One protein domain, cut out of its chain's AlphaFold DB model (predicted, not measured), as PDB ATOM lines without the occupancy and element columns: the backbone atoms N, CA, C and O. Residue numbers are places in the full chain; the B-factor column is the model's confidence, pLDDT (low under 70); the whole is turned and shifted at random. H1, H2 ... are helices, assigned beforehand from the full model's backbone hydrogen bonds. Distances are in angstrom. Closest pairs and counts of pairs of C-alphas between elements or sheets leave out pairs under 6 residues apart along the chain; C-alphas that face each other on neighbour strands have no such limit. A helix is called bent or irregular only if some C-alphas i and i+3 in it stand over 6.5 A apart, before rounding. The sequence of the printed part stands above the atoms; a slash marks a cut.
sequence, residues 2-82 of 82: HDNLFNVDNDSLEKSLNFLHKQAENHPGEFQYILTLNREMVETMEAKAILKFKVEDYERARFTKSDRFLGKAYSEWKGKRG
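Overview. This is residues 2 to 82 of the 82 residues of the protein "DUF2326 domain-containing protein" of Fibrobacter sp (UniProt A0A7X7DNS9). This domain has little regular structure: a loose cluster of helices H1, H2 and the very short H3, from which residues 59 to 82 lead away as a long tail with no named element. The printed part has 81 residues, 30 of them in the three named helices, in the order H1, H2, H3, and no named strand; its class is all helix. It is loose, with a radius of gyration of the C-alphas of 15.9 A, and elongated, spanning 51 by 28 by 27 A.

Along the chain. H1, residues 10 to 26, begins at C-alpha 10 (-5.161, -13.306, 19.010) and is 24.5 A long. H2, residues 39 to 47, is 12.1 A long and neither bent nor irregular, but only just: C-alphas 41 and 44 are 6.1 A apart. H3, residues 55 to 58, is 5.4 A long and ends at C-alpha 58 (-10.185, 0.684, 31.809).

Arrangement. H1 and H2 are close but not clearly touching, about perpendicular at 81 degrees; their closest C-alphas, Glu 14 and Met 45, are 7.1 A apart. H2 and H3 are close but not clearly touching, Val 42 and Val 55 having the closest C-alphas at 7.8 A. H1 and H3 are apart. O i to N i+4 pairs are within hydrogen-bond range in 12 of 13 cases in H1 and 3 of 5 in H2; H3 is too short for such a pair.

Size, cuts and confidence. The C-alphas farthest apart, Asn 26 and Gly 82, are 53.2 A apart. The printed part has no cut; H1 to H2 is a long link. Residues 25 to 30 and 75 to 82 stand free. The model's pLDDT is under 70 at residues 2 to 10 and 78 to 82.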
ATOM      1  N   HIS A   2     -15.478  -0.761   7.582       45.25
ATOM      2  CA  HIS A   2     -15.421  -1.220   8.966       45.25
ATOM      3  C   HIS A   2     -13.962  -1.583   9.215       45.25
ATOM      4  O   HIS A   2     -13.428  -2.414   8.479       45.25
ATOM      5  N   ASP A   3     -13.308  -0.924  10.168       46.78
ATOM      6  CA  ASP A   3     -11.964  -1.312  10.576       46.78
ATOM      7  C   ASP A   3     -12.043  -2.708  11.199       46.78
ATOM      8  O   ASP A   3     -12.249  -2.884  12.395       46.78
ATOM      9  N   ASN A   4     -11.839  -3.727  10.367       50.69
ATOM     10  CA  ASN A   4     -11.515  -5.090  10.777       50.69
ATOM     11  C   ASN A   4     -10.091  -5.156  11.364       50.69
ATOM     12  O   ASN A   4      -9.430  -6.186  11.261       50.69
ATOM     13  N   LEU A   5      -9.603  -4.073  11.983       53.88
ATOM     14  CA  LEU A   5      -8.267  -3.978  12.570       53.88
ATOM     15  C   LEU A   5      -8.071  -5.000  13.703       53.88
ATOM     16  O   LEU A   5      -6.942  -5.341  14.035       53.88
ATOM     17  N   PHE A   6      -9.174  -5.537  14.239       53.53
ATOM     18  CA  PHE A   6      -9.188  -6.569  15.277       53.53
ATOM     19  C   PHE A   6      -9.920  -7.851  14.872       53.53
ATOM     20  O   PHE A   6     -10.092  -8.734  15.705       53.53
ATOM     21  N   ASN A   7     -10.288  -8.016  13.593       55.06
ATOM     22  CA  ASN A   7     -10.643  -9.341  13.062       55.06
ATOM     23  C   ASN A   7      -9.369 -10.149  12.744       55.06
ATOM     24  O   ASN A   7      -9.272 -10.830  11.723       55.06
ATOM     25  N   VAL A   8      -8.359  -9.966  13.588       56.97
ATOM     26  CA  VAL A   8      -6.972 -10.370  13.413       56.97
ATOM     27  C   VAL A   8      -6.657 -11.339  14.544       56.97
ATOM     28  O   VAL A   8      -7.201 -11.211  15.640       56.97
ATOM     29  N   ASP A   9      -5.816 -12.322  14.242       65.00
ATOM     30  CA  ASP A   9      -5.363 -13.378  15.147       65.00
ATOM     31  C   ASP A   9      -5.038 -12.858  16.566       65.00
ATOM     32  O   ASP A   9      -4.568 -11.726  16.726       65.00
ATOM     33  N   ASN A  10      -5.269 -13.683  17.593       63.62
ATOM     34  CA  ASN A  10      -5.161 -13.306  19.010       63.62
ATOM     35  C   ASN A  10      -3.807 -12.646  19.346       63.62
ATOM     36  O   ASN A  10      -3.768 -11.668  20.094       63.62
ATOM     37  N   ASP A  11      -2.718 -13.107  18.724       70.69
ATOM     38  CA  ASP A  11      -1.362 -12.557  18.889       70.69
ATOM     39  C   ASP A  11      -1.233 -11.099  18.407       70.69
ATOM     40  O   ASP A  11      -0.404 -10.324  18.895       70.69
ATOM     41  N   SER A  12      -2.039 -10.692  17.424       79.56
ATOM     42  CA  SER A  12      -2.050  -9.317  16.908       79.56
ATOM     43  C   SER A  12      -2.893  -8.393  17.781       79.56
ATOM     44  O   SER A  12      -2.532  -7.226  17.974       79.56
ATOM     45  N   LEU A  13      -3.987  -8.909  18.350       85.12
ATOM     46  CA  LEU A  13      -4.816  -8.160  19.290       85.12
ATOM     47  C   LEU A  13      -4.043  -7.859  20.580       85.12
ATOM     48  O   LEU A  13      -4.049  -6.717  21.026       85.12
ATOM     49  N   GLU A  14      -3.297  -8.830  21.111       86.94
ATOM     50  CA  GLU A  14      -2.388  -8.629  22.245       86.94
ATOM     51  C   GLU A  14      -1.461  -7.425  22.028       86.94
ATOM     52  O   GLU A  14      -1.414  -6.492  22.839       86.94
ATOM     53  N   LYS A  15      -0.682  -7.465  20.936       88.06
ATOM     54  CA  LYS A  15       0.325  -6.440  20.636       88.06
ATOM     55  C   LYS A  15      -0.326  -5.074  20.514       88.06
ATOM     56  O   LYS A  15       0.223  -4.089  21.003       88.06
ATOM     57  N   SER A  16      -1.508  -5.036  19.908       89.25
ATOM     58  CA  SER A  16      -2.291  -3.818  19.758       89.25
ATOM     59  C   SER A  16      -2.752  -3.271  21.109       89.25
ATOM     60  O   SER A  16      -2.552  -2.092  21.372       89.25
ATOM     61  N   LEU A  17      -3.291  -4.107  22.000       91.00
ATOM     62  CA  LEU A  17      -3.735  -3.681  23.333       91.00
ATOM     63  C   LEU A  17      -2.573  -3.150  24.181       91.00
ATOM     64  O   LEU A  17      -2.668  -2.065  24.752       91.00
ATOM     65  N   ASN A  18      -1.448  -3.867  24.207       92.31
ATOM     66  CA  ASN A  18      -0.248  -3.426  24.920       92.31
ATOM     67  C   ASN A  18       0.341  -2.132  24.323       92.31
ATOM     68  O   ASN A  18       0.839  -1.281  25.061       92.31
ATOM     69  N   PHE A  19       0.276  -1.960  23.000       92.25
ATOM     70  CA  PHE A  19       0.680  -0.721  22.336       92.25
ATOM     71  C   PHE A  19      -0.241   0.449  22.697       92.25
ATOM     72  O   PHE A  19       0.252   1.509  23.074       92.25
ATOM     73  N   LEU A  20      -1.562   0.257  22.624       92.12
ATOM     74  CA  LEU A  20      -2.551   1.278  22.976       92.12
ATOM     75  C   LEU A  20      -2.407   1.712  24.435       92.12
ATOM     76  O   LEU A  20      -2.429   2.910  24.714       92.12
ATOM     77  N   HIS A  21      -2.191   0.762  25.347       92.81
ATOM     78  CA  HIS A  21      -1.919   1.057  26.751       92.81
ATOM     79  C   HIS A  21      -0.667   1.932  26.908       92.81
ATOM     80  O   HIS A  21      -0.746   3.007  27.497       92.81
ATOM     81  N   LYS A  22       0.450   1.552  26.274       94.06
ATOM     82  CA  LYS A  22       1.684   2.350  26.298       94.06
ATOM     83  C   LYS A  22       1.489   3.755  25.710       94.06
ATOM     84  O   LYS A  22       2.058   4.720  26.209       94.06
ATOM     85  N   GLN A  23       0.701   3.887  24.643       93.81
ATOM     86  CA  GLN A  23       0.400   5.192  24.051       93.81
ATOM     87  C   GLN A  23      -0.411   6.080  24.993       93.81
ATOM     88  O   GLN A  23      -0.106   7.269  25.088       93.81
ATOM     89  N   ALA A  24      -1.389   5.504  25.699       91.38
ATOM     90  CA  ALA A  24      -2.177   6.209  26.703       91.38
ATOM     91  C   ALA A  24      -1.319   6.665  27.895       91.38
ATOM     92  O   ALA A  24      -1.493   7.785  28.368       91.38
ATOM     93  N   GLU A  25      -0.361   5.842  28.339       92.06
ATOM     94  CA  GLU A  25       0.595   6.223  29.391       92.06
ATOM     95  C   GLU A  25       1.553   7.336  28.945       92.06
ATOM     96  O   GLU A  25       1.833   8.253  29.713       92.06
ATOM     97  N   ASN A  26       2.050   7.276  27.705       94.31
ATOM     98  CA  ASN A  26       3.005   8.255  27.179       94.31
ATOM     99  C   ASN A  26       2.377   9.629  26.887       94.31
ATOM    100  O   ASN A  26       3.091  10.628  26.903       94.31
ATOM    101  N   HIS A  27       1.075   9.679  26.589       92.62
ATOM    102  CA  HIS A  27       0.371  10.904  26.182       92.62
ATOM    103  C   HIS A  27      -0.920  11.093  27.000       92.62
ATOM    104  O   HIS A  27      -2.030  11.063  26.447       92.62
ATOM    105  N   PRO A  28      -0.805  11.255  28.332       87.19
ATOM    106  CA  PRO A  28      -1.963  11.343  29.207       87.19
ATOM    107  C   PRO A  28      -2.797  12.586  28.866       87.19
ATOM    108  O   PRO A  28      -2.300  13.706  28.872       87.19
ATOM    109  N   GLY A  29      -4.084  12.384  28.570       86.44
ATOM    110  CA  GLY A  29      -5.026  13.459  28.223       86.44
ATOM    111  C   GLY A  29      -5.078  13.831  26.738       86.44
ATOM    112  O   GLY A  29      -6.034  14.480  26.322       86.44
ATOM    113  N   GLU A  30      -4.120  13.374  25.930       90.31
ATOM    114  CA  GLU A  30      -4.072  13.637  24.483       90.31
ATOM    115  C   GLU A  30      -4.437  12.404  23.648       90.31
ATOM    116  O   GLU A  30      -4.911  12.530  22.519       90.31
ATOM    117  N   PHE A  31      -4.260  11.203  24.208       90.19
ATOM    118  CA  PHE A  31      -4.593   9.949  23.545       90.19
ATOM    119  C   PHE A  31      -5.749   9.228  24.243       90.19
ATOM    120  O   PHE A  31      -5.663   8.848  25.411       90.19
ATOM    121  N   GLN A  32      -6.827   8.986  23.500       88.06
ATOM    122  CA  GLN A  32      -7.926   8.127  23.925       88.06
ATOM    123  C   GLN A  32      -8.381   7.263  22.754       88.06
ATOM    124  O   GLN A  32      -8.637   7.761  21.660       88.06
ATOM    125  N   TYR A  33      -8.519   5.963  23.006       88.88
ATOM    126  CA  TYR A  33      -9.022   5.007  22.033       88.88
ATOM    127  C   TYR A  33     -10.051   4.097  22.707       88.88
ATOM    128  O   TYR A  33      -9.750   3.464  23.719       88.88
ATOM    129  N   ILE A  34     -11.277   4.067  22.179       88.94
ATOM    130  CA  ILE A  34     -12.384   3.280  22.736       88.94
ATOM    131  C   ILE A  34     -12.574   2.027  21.886       88.94
ATOM    132  O   ILE A  34     -12.733   2.106  20.670       88.94
ATOM    133  N   LEU A  35     -12.579   0.876  22.553       88.12
ATOM    134  CA  LEU A  35     -12.751  -0.440  21.953       88.12
ATOM    135  C   LEU A  35     -14.017  -1.107  22.478       88.12
ATOM    136  O   LEU A  35     -14.339  -1.006  23.661       88.12
ATOM    137  N   THR A  36     -14.670  -1.867  21.604       88.12
ATOM    138  CA  THR A  36     -15.712  -2.821  21.986       88.12
ATOM    139  C   THR A  36     -15.154  -4.218  21.774       88.12
ATOM    140  O   THR A  36     -14.903  -4.612  20.637       88.12
ATOM    141  N   LEU A  37     -14.934  -4.956  22.861       86.75
ATOM    142  CA  LEU A  37     -14.344  -6.295  22.835       86.75
ATOM    143  C   LEU A  37     -15.312  -7.316  23.431       86.75
ATOM    144  O   LEU A  37     -16.045  -7.017  24.376       86.75
ATOM    145  N   ASN A  38     -15.268  -8.544  22.918       86.00
ATOM    146  CA  ASN A  38     -15.888  -9.677  23.599       86.00
ATOM    147  C   ASN A  38     -15.009 -10.096  24.781       86.00
ATOM    148  O   ASN A  38     -13.789 -10.184  24.636       86.00
ATOM    149  N   ARG A  39     -15.616 -10.411  25.935       86.75
ATOM    150  CA  ARG A  39     -14.860 -10.786  27.146       86.75
ATOM    151  C   ARG A  39     -13.929 -11.979  26.912       86.75
ATOM    152  O   ARG A  39     -12.788 -11.937  27.356       86.75
ATOM    153  N   GLU A  40     -14.380 -12.972  26.145       84.69
ATOM    154  CA  GLU A  40     -13.608 -14.179  25.807       84.69
ATOM    155  C   GLU A  40     -12.258 -13.865  25.128       84.69
ATOM    156  O   GLU A  40     -11.268 -14.566  25.348       84.69
ATOM    157  N   MET A  41     -12.192 -12.781  24.338       82.44
ATOM    158  CA  MET A  41     -10.969 -12.371  23.630       82.44
ATOM    159  C   MET A  41      -9.886 -11.889  24.599       82.44
ATOM    160  O   MET A  41      -8.701 -12.105  24.365       82.44
ATOM    161  N   VAL A  42     -10.295 -11.249  25.694       86.62
ATOM    162  CA  VAL A  42      -9.398 -10.681  26.707       86.62
ATOM    163  C   VAL A  42      -9.050 -11.716  27.774       86.62
ATOM    164  O   VAL A  42      -7.896 -11.816  28.180       86.62
ATOM    165  N   GLU A  43     -10.021 -12.535  28.176       87.44
ATOM    166  CA  GLU A  43      -9.870 -13.550  29.224       87.44
ATOM    167  C   GLU A  43      -8.724 -14.527  28.925       87.44
ATOM    168  O   GLU A  43      -7.914 -14.843  29.796       87.44
ATOM    169  N   THR A  44      -8.579 -14.934  27.661       83.62
ATOM    170  CA  THR A  44      -7.462 -15.788  27.227       83.62
ATOM    171  C   THR A  44      -6.099 -15.107  27.413       83.62
ATOM    172  O   THR A  44      -5.114 -15.773  27.731       83.62
ATOM    173  N   MET A  45      -6.012 -13.789  27.216       86.44
ATOM    174  CA  MET A  45      -4.764 -13.024  27.344       86.44
ATOM    175  C   MET A  45      -4.411 -12.749  28.809       86.44
ATOM    176  O   MET A  45      -3.239 -12.819  29.183       86.44
ATOM    177  N   GLU A  46      -5.422 -12.490  29.642       87.94
ATOM    178  CA  GLU A  46      -5.283 -12.353  31.094       87.94
ATOM    179  C   GLU A  46      -4.811 -13.666  31.725       87.94
ATOM    180  O   GLU A  46      -3.845 -13.670  32.486       87.94
ATOM    181  N   ALA A  47      -5.421 -14.795  31.345       86.12
ATOM    182  CA  ALA A  47      -5.044 -16.122  31.836       86.12
ATOM    183  C   ALA A  47      -3.590 -16.490  31.494       86.12
ATOM    184  O   ALA A  47      -2.919 -17.173  32.268       86.12
ATOM    185  N   LYS A  48      -3.086 -16.020  30.348       86.62
ATOM    186  CA  LYS A  48      -1.686 -16.199  29.937       86.62
ATOM    187  C   LYS A  48      -0.734 -15.140  30.526       86.62
ATOM    188  O   LYS A  48       0.459 -15.209  30.247       86.62
ATOM    189  N   ALA A  49      -1.234 -14.188  31.322       85.69
ATOM    190  CA  ALA A  49      -0.478 -13.077  31.914       85.69
ATOM    191  C   ALA A  49       0.292 -12.225  30.886       85.69
ATOM    192  O   ALA A  49       1.413 -11.777  31.121       85.69
ATOM    193  N   ILE A  50      -0.317 -12.026  29.720       87.50
ATOM    194  CA  ILE A  50       0.313 -11.378  28.570       87.50
ATOM    195  C   ILE A  50       0.060  -9.858  28.551       87.50
ATOM    196  O   ILE A  50       0.897  -9.068  28.094       87.50
ATOM    197  N   LEU A  51      -1.115  -9.431  29.016       90.06
ATOM    198  CA  LEU A  51      -1.458  -8.014  29.084       90.06
ATOM    199  C   LEU A  51      -0.660  -7.342  30.201       90.06
ATOM    200  O   LEU A  51      -0.590  -7.833  31.324       90.06
ATOM    201  N   LYS A  52      -0.077  -6.183  29.888       90.44
ATOM    202  CA  LYS A  52       0.702  -5.380  30.847       90.44
ATOM    203  C   LYS A  52      -0.169  -4.532  31.777       90.44
ATOM    204  O   LYS A  52       0.355  -3.762  32.571       90.44
ATOM    205  N   PHE A  53      -1.484  -4.668  31.663       91.44
ATOM    206  CA  PHE A  53      -2.488  -3.914  32.394       91.44
ATOM    207  C   PHE A  53      -3.711  -4.797  32.647       91.44
ATOM    208  O   PHE A  53      -3.906  -5.807  31.968       91.44
ATOM    209  N   LYS A  54      -4.540  -4.409  33.619       90.75
ATOM    210  CA  LYS A  54      -5.830  -5.056  33.880       90.75
ATOM    211  C   LYS A  54      -6.909  -4.366  33.069       90.75
ATOM    212  O   LYS A  54      -6.994  -3.140  33.090       90.75
ATOM    213  N   VAL A  55      -7.735  -5.127  32.363       89.69
ATOM    214  CA  VAL A  55      -8.759  -4.530  31.498       89.69
ATOM    215  C   VAL A  55      -9.883  -3.897  32.316       89.69
ATOM    216  O   VAL A  55     -10.437  -2.884  31.895       89.69
ATOM    217  N   GLU A  56     -10.162  -4.416  33.512       90.00
ATOM    218  CA  GLU A  56     -11.172  -3.874  34.430       90.00
ATOM    219  C   GLU A  56     -10.899  -2.418  34.814       90.00
ATOM    220  O   GLU A  56     -11.842  -1.639  34.937       90.00
ATOM    221  N   ASP A  57      -9.627  -2.033  34.939       91.25
ATOM    222  CA  ASP A  57      -9.232  -0.668  35.307       91.25
ATOM    223  C   ASP A  57      -9.601   0.355  34.210       91.25
ATOM    224  O   ASP A  57      -9.696   1.558  34.468       91.25
ATOM    225  N   TYR A  58      -9.843  -0.121  32.984       90.38
ATOM    226  CA  TYR A  58     -10.185   0.684  31.809       90.38
ATOM    227  C   TYR A  58     -11.620   0.438  31.312       90.38
ATOM    228  O   TYR A  58     -12.035   1.026  30.307       90.38
ATOM    229  N   GLU A  59     -12.402  -0.396  32.003       91.50
ATOM    230  CA  GLU A  59     -13.778  -0.710  31.622       91.50
ATOM    231  C   GLU A  59     -14.687   0.517  31.808       91.50
ATOM    232  O   GLU A  59     -14.780   1.104  32.886       91.50
ATOM    233  N   ARG A  60     -15.379   0.921  30.735       92.00
ATOM    234  CA  ARG A  60     -16.373   2.014  30.773       92.00
ATOM    235  C   ARG A  60     -17.811   1.519  30.768       92.00
ATOM    236  O   ARG A  60     -18.686   2.202  31.289       92.00
ATOM    237  N   ALA A  61     -18.051   0.356  30.172       92.06
ATOM    238  CA  ALA A  61     -19.346  -0.299  30.154       92.06
ATOM    239  C   ALA A  61     -19.182  -1.790  29.841       92.06
ATOM    240  O   ALA A  61     -18.280  -2.180  29.096       92.06
ATOM    241  N   ARG A  62     -20.100  -2.603  30.365       92.12
ATOM    242  CA  ARG A  62     -20.184  -4.045  30.128       92.12
ATOM    243  C   ARG A  62     -21.611  -4.397  29.756       92.12
ATOM    244  O   ARG A  62     -22.541  -3.981  30.430       92.12
ATOM    245  N   PHE A  63     -21.770  -5.193  28.706       91.75
ATOM    246  CA  PHE A  63     -23.083  -5.602  28.220       91.75
ATOM    247  C   PHE A  63     -23.174  -7.120  28.158       91.75
ATOM    248  O   PHE A  63     -22.235  -7.807  27.757       91.75
ATOM    249  N   THR A  64     -24.322  -7.648  28.558       90.75
ATOM    250  CA  THR A  64     -24.615  -9.081  28.621       90.75
ATOM    251  C   THR A  64     -25.974  -9.377  27.980       90.75
ATOM    252  O   THR A  64     -26.686  -8.489  27.511       90.75
ATOM    253  N   LYS A  65     -26.373 -10.653  27.930       88.06
ATOM    254  CA  LYS A  65     -27.707 -11.025  27.423       88.06
ATOM    255  C   LYS A  65     -28.841 -10.587  28.355       88.06
ATOM    256  O   LYS A  65     -29.956 -10.377  27.870       88.06
ATOM    257  N   SER A  66     -28.566 -10.489  29.656       90.25
ATOM    258  CA  SER A  66     -29.489  -9.975  30.671       90.25
ATOM    259  C   SER A  66     -29.450  -8.451  30.762       90.25
ATOM    260  O   SER A  66     -30.495  -7.849  30.972       90.25
ATOM    261  N   ASP A  67     -28.288  -7.839  30.529       91.69
ATOM    262  CA  ASP A  67     -28.090  -6.385  30.517       91.69
ATOM    263  C   ASP A  67     -27.604  -5.907  29.143       91.69
ATOM    264  O   ASP A  67     -26.410  -5.829  28.845       91.69
ATOM    265  N   ARG A  68     -28.562  -5.708  28.240       90.00
ATOM    266  CA  ARG A  68     -28.306  -5.514  26.811       90.00
ATOM    267  C   ARG A  68     -27.986  -4.062  26.498       90.00
ATOM    268  O   ARG A  68     -28.704  -3.175  26.938       90.00
ATOM    269  N   PHE A  69     -27.055  -3.841  25.570       88.44
ATOM    270  CA  PHE A  69     -26.703  -2.501  25.079       88.44
ATOM    271  C   PHE A  69     -27.916  -1.656  24.644       88.44
ATOM    272  O   PHE A  69     -28.024  -0.490  25.000       88.44
ATOM    273  N   LEU A  70     -28.859  -2.250  23.900       89.75
ATOM    274  CA  LEU A  70     -30.059  -1.551  23.411       89.75
ATOM    275  C   LEU A  70     -31.252  -1.599  24.381       89.75
ATOM    276  O   LEU A  70     -32.351  -1.197  24.001       89.75
ATOM    277  N   GLY A  71     -31.100  -2.189  25.571       89.88
ATOM    278  CA  GLY A  71     -32.183  -2.367  26.549       89.88
ATOM    279  C   GLY A  71     -33.332  -3.292  26.114       89.88
ATOM    280  O   GLY A  71     -34.266  -3.521  26.873       89.88
ATOM    281  N   LYS A  72     -33.285  -3.852  24.899       89.06
ATOM    282  CA  LYS A  72     -34.302  -4.761  24.352       89.06
ATOM    283  C   LYS A  72     -33.676  -6.005  23.747       89.06
ATOM    284  O   LYS A  72     -32.508  -5.996  23.358       89.06
ATOM    285  N   ALA A  73     -34.462  -7.073  23.634       86.38
ATOM    286  CA  ALA A  73     -34.052  -8.244  22.874       86.38
ATOM    287  C   ALA A  73     -33.862  -7.862  21.398       86.38
ATOM    288  O   ALA A  73     -34.724  -7.236  20.785       86.38
ATOM    289  N   TYR A  74     -32.715  -8.237  20.843       83.69
ATOM    290  CA  TYR A  74     -32.403  -8.097  19.429       83.69
ATOM    291  C   TYR A  74     -31.935  -9.447  18.893       83.69
ATOM    292  O   TYR A  74     -31.290 -10.220  19.609       83.69
ATOM    293  N   SER A  75     -32.297  -9.712  17.642       79.31
ATOM    294  CA  SER A  75     -32.002 -10.944  16.918       79.31
ATOM    295  C   SER A  75     -31.275 -10.588  15.633       79.31
ATOM    296  O   SER A  75     -31.554  -9.551  15.029       79.31
ATOM    297  N   GLU A  76     -30.373 -11.455  15.191       76.12
ATOM    298  CA  GLU A  76     -29.784 -11.321  13.864       76.12
ATOM    299  C   GLU A  76     -30.881 -11.435  12.805       76.12
ATOM    300  O   GLU A  76     -31.670 -12.387  12.797       76.12
ATOM    301  N   TRP A  77     -30.928 -10.468  11.891       77.50
ATOM    302  CA  TRP A  77     -31.764 -10.600  10.709       77.50
ATOM    303  C   TRP A  77     -31.165 -11.709   9.838       77.50
ATOM    304  O   TRP A  77     -30.197 -11.506   9.108       77.50
ATOM    305  N   LYS A  78     -31.793 -12.888   9.845       67.19
ATOM    306  CA  LYS A  78     -31.521 -13.948   8.866       67.19
ATOM    307  C   LYS A  78     -32.241 -13.625   7.560       67.19
ATOM    308  O   LYS A  78     -33.401 -13.987   7.379       67.19
ATOM    309  N   GLY A  79     -31.599 -12.843   6.691       66.12
ATOM    310  CA  GLY A  79     -32.165 -12.509   5.386       66.12
ATOM    311  C   GLY A  79     -32.444 -13.806   4.636       66.12
ATOM    312  O   GLY A  79     -31.563 -14.664   4.564       66.12
ATOM    313  N   LYS A  80     -33.665 -13.990   4.119       59.84
ATOM    314  CA  LYS A  80     -33.933 -15.090   3.189       59.84
ATOM    315  C   LYS A  80     -32.992 -14.897   1.998       59.84
ATOM    316  O   LYS A  80     -33.163 -13.943   1.245       59.84
ATOM    317  N   ARG A  81     -31.999 -15.778   1.852       57.56
ATOM    318  CA  ARG A  81     -31.366 -16.028   0.554       57.56
ATOM    319  C   ARG A  81     -32.471 -16.623  -0.317       57.56
ATOM    320  O   ARG A  81     -32.851 -17.770  -0.099       57.56
ATOM    321  N   GLY A  82     -33.088 -15.766  -1.128       54.38
ATOM    322  CA  GLY A  82     -33.934 -16.179  -2.243       54.38
ATOM    323  C   GLY A  82     -33.083 -16.690  -3.391       54.38
ATOM    324  O   GLY A  82     -31.884 -16.324  -3.426       54.38
TER     325      GLY A  82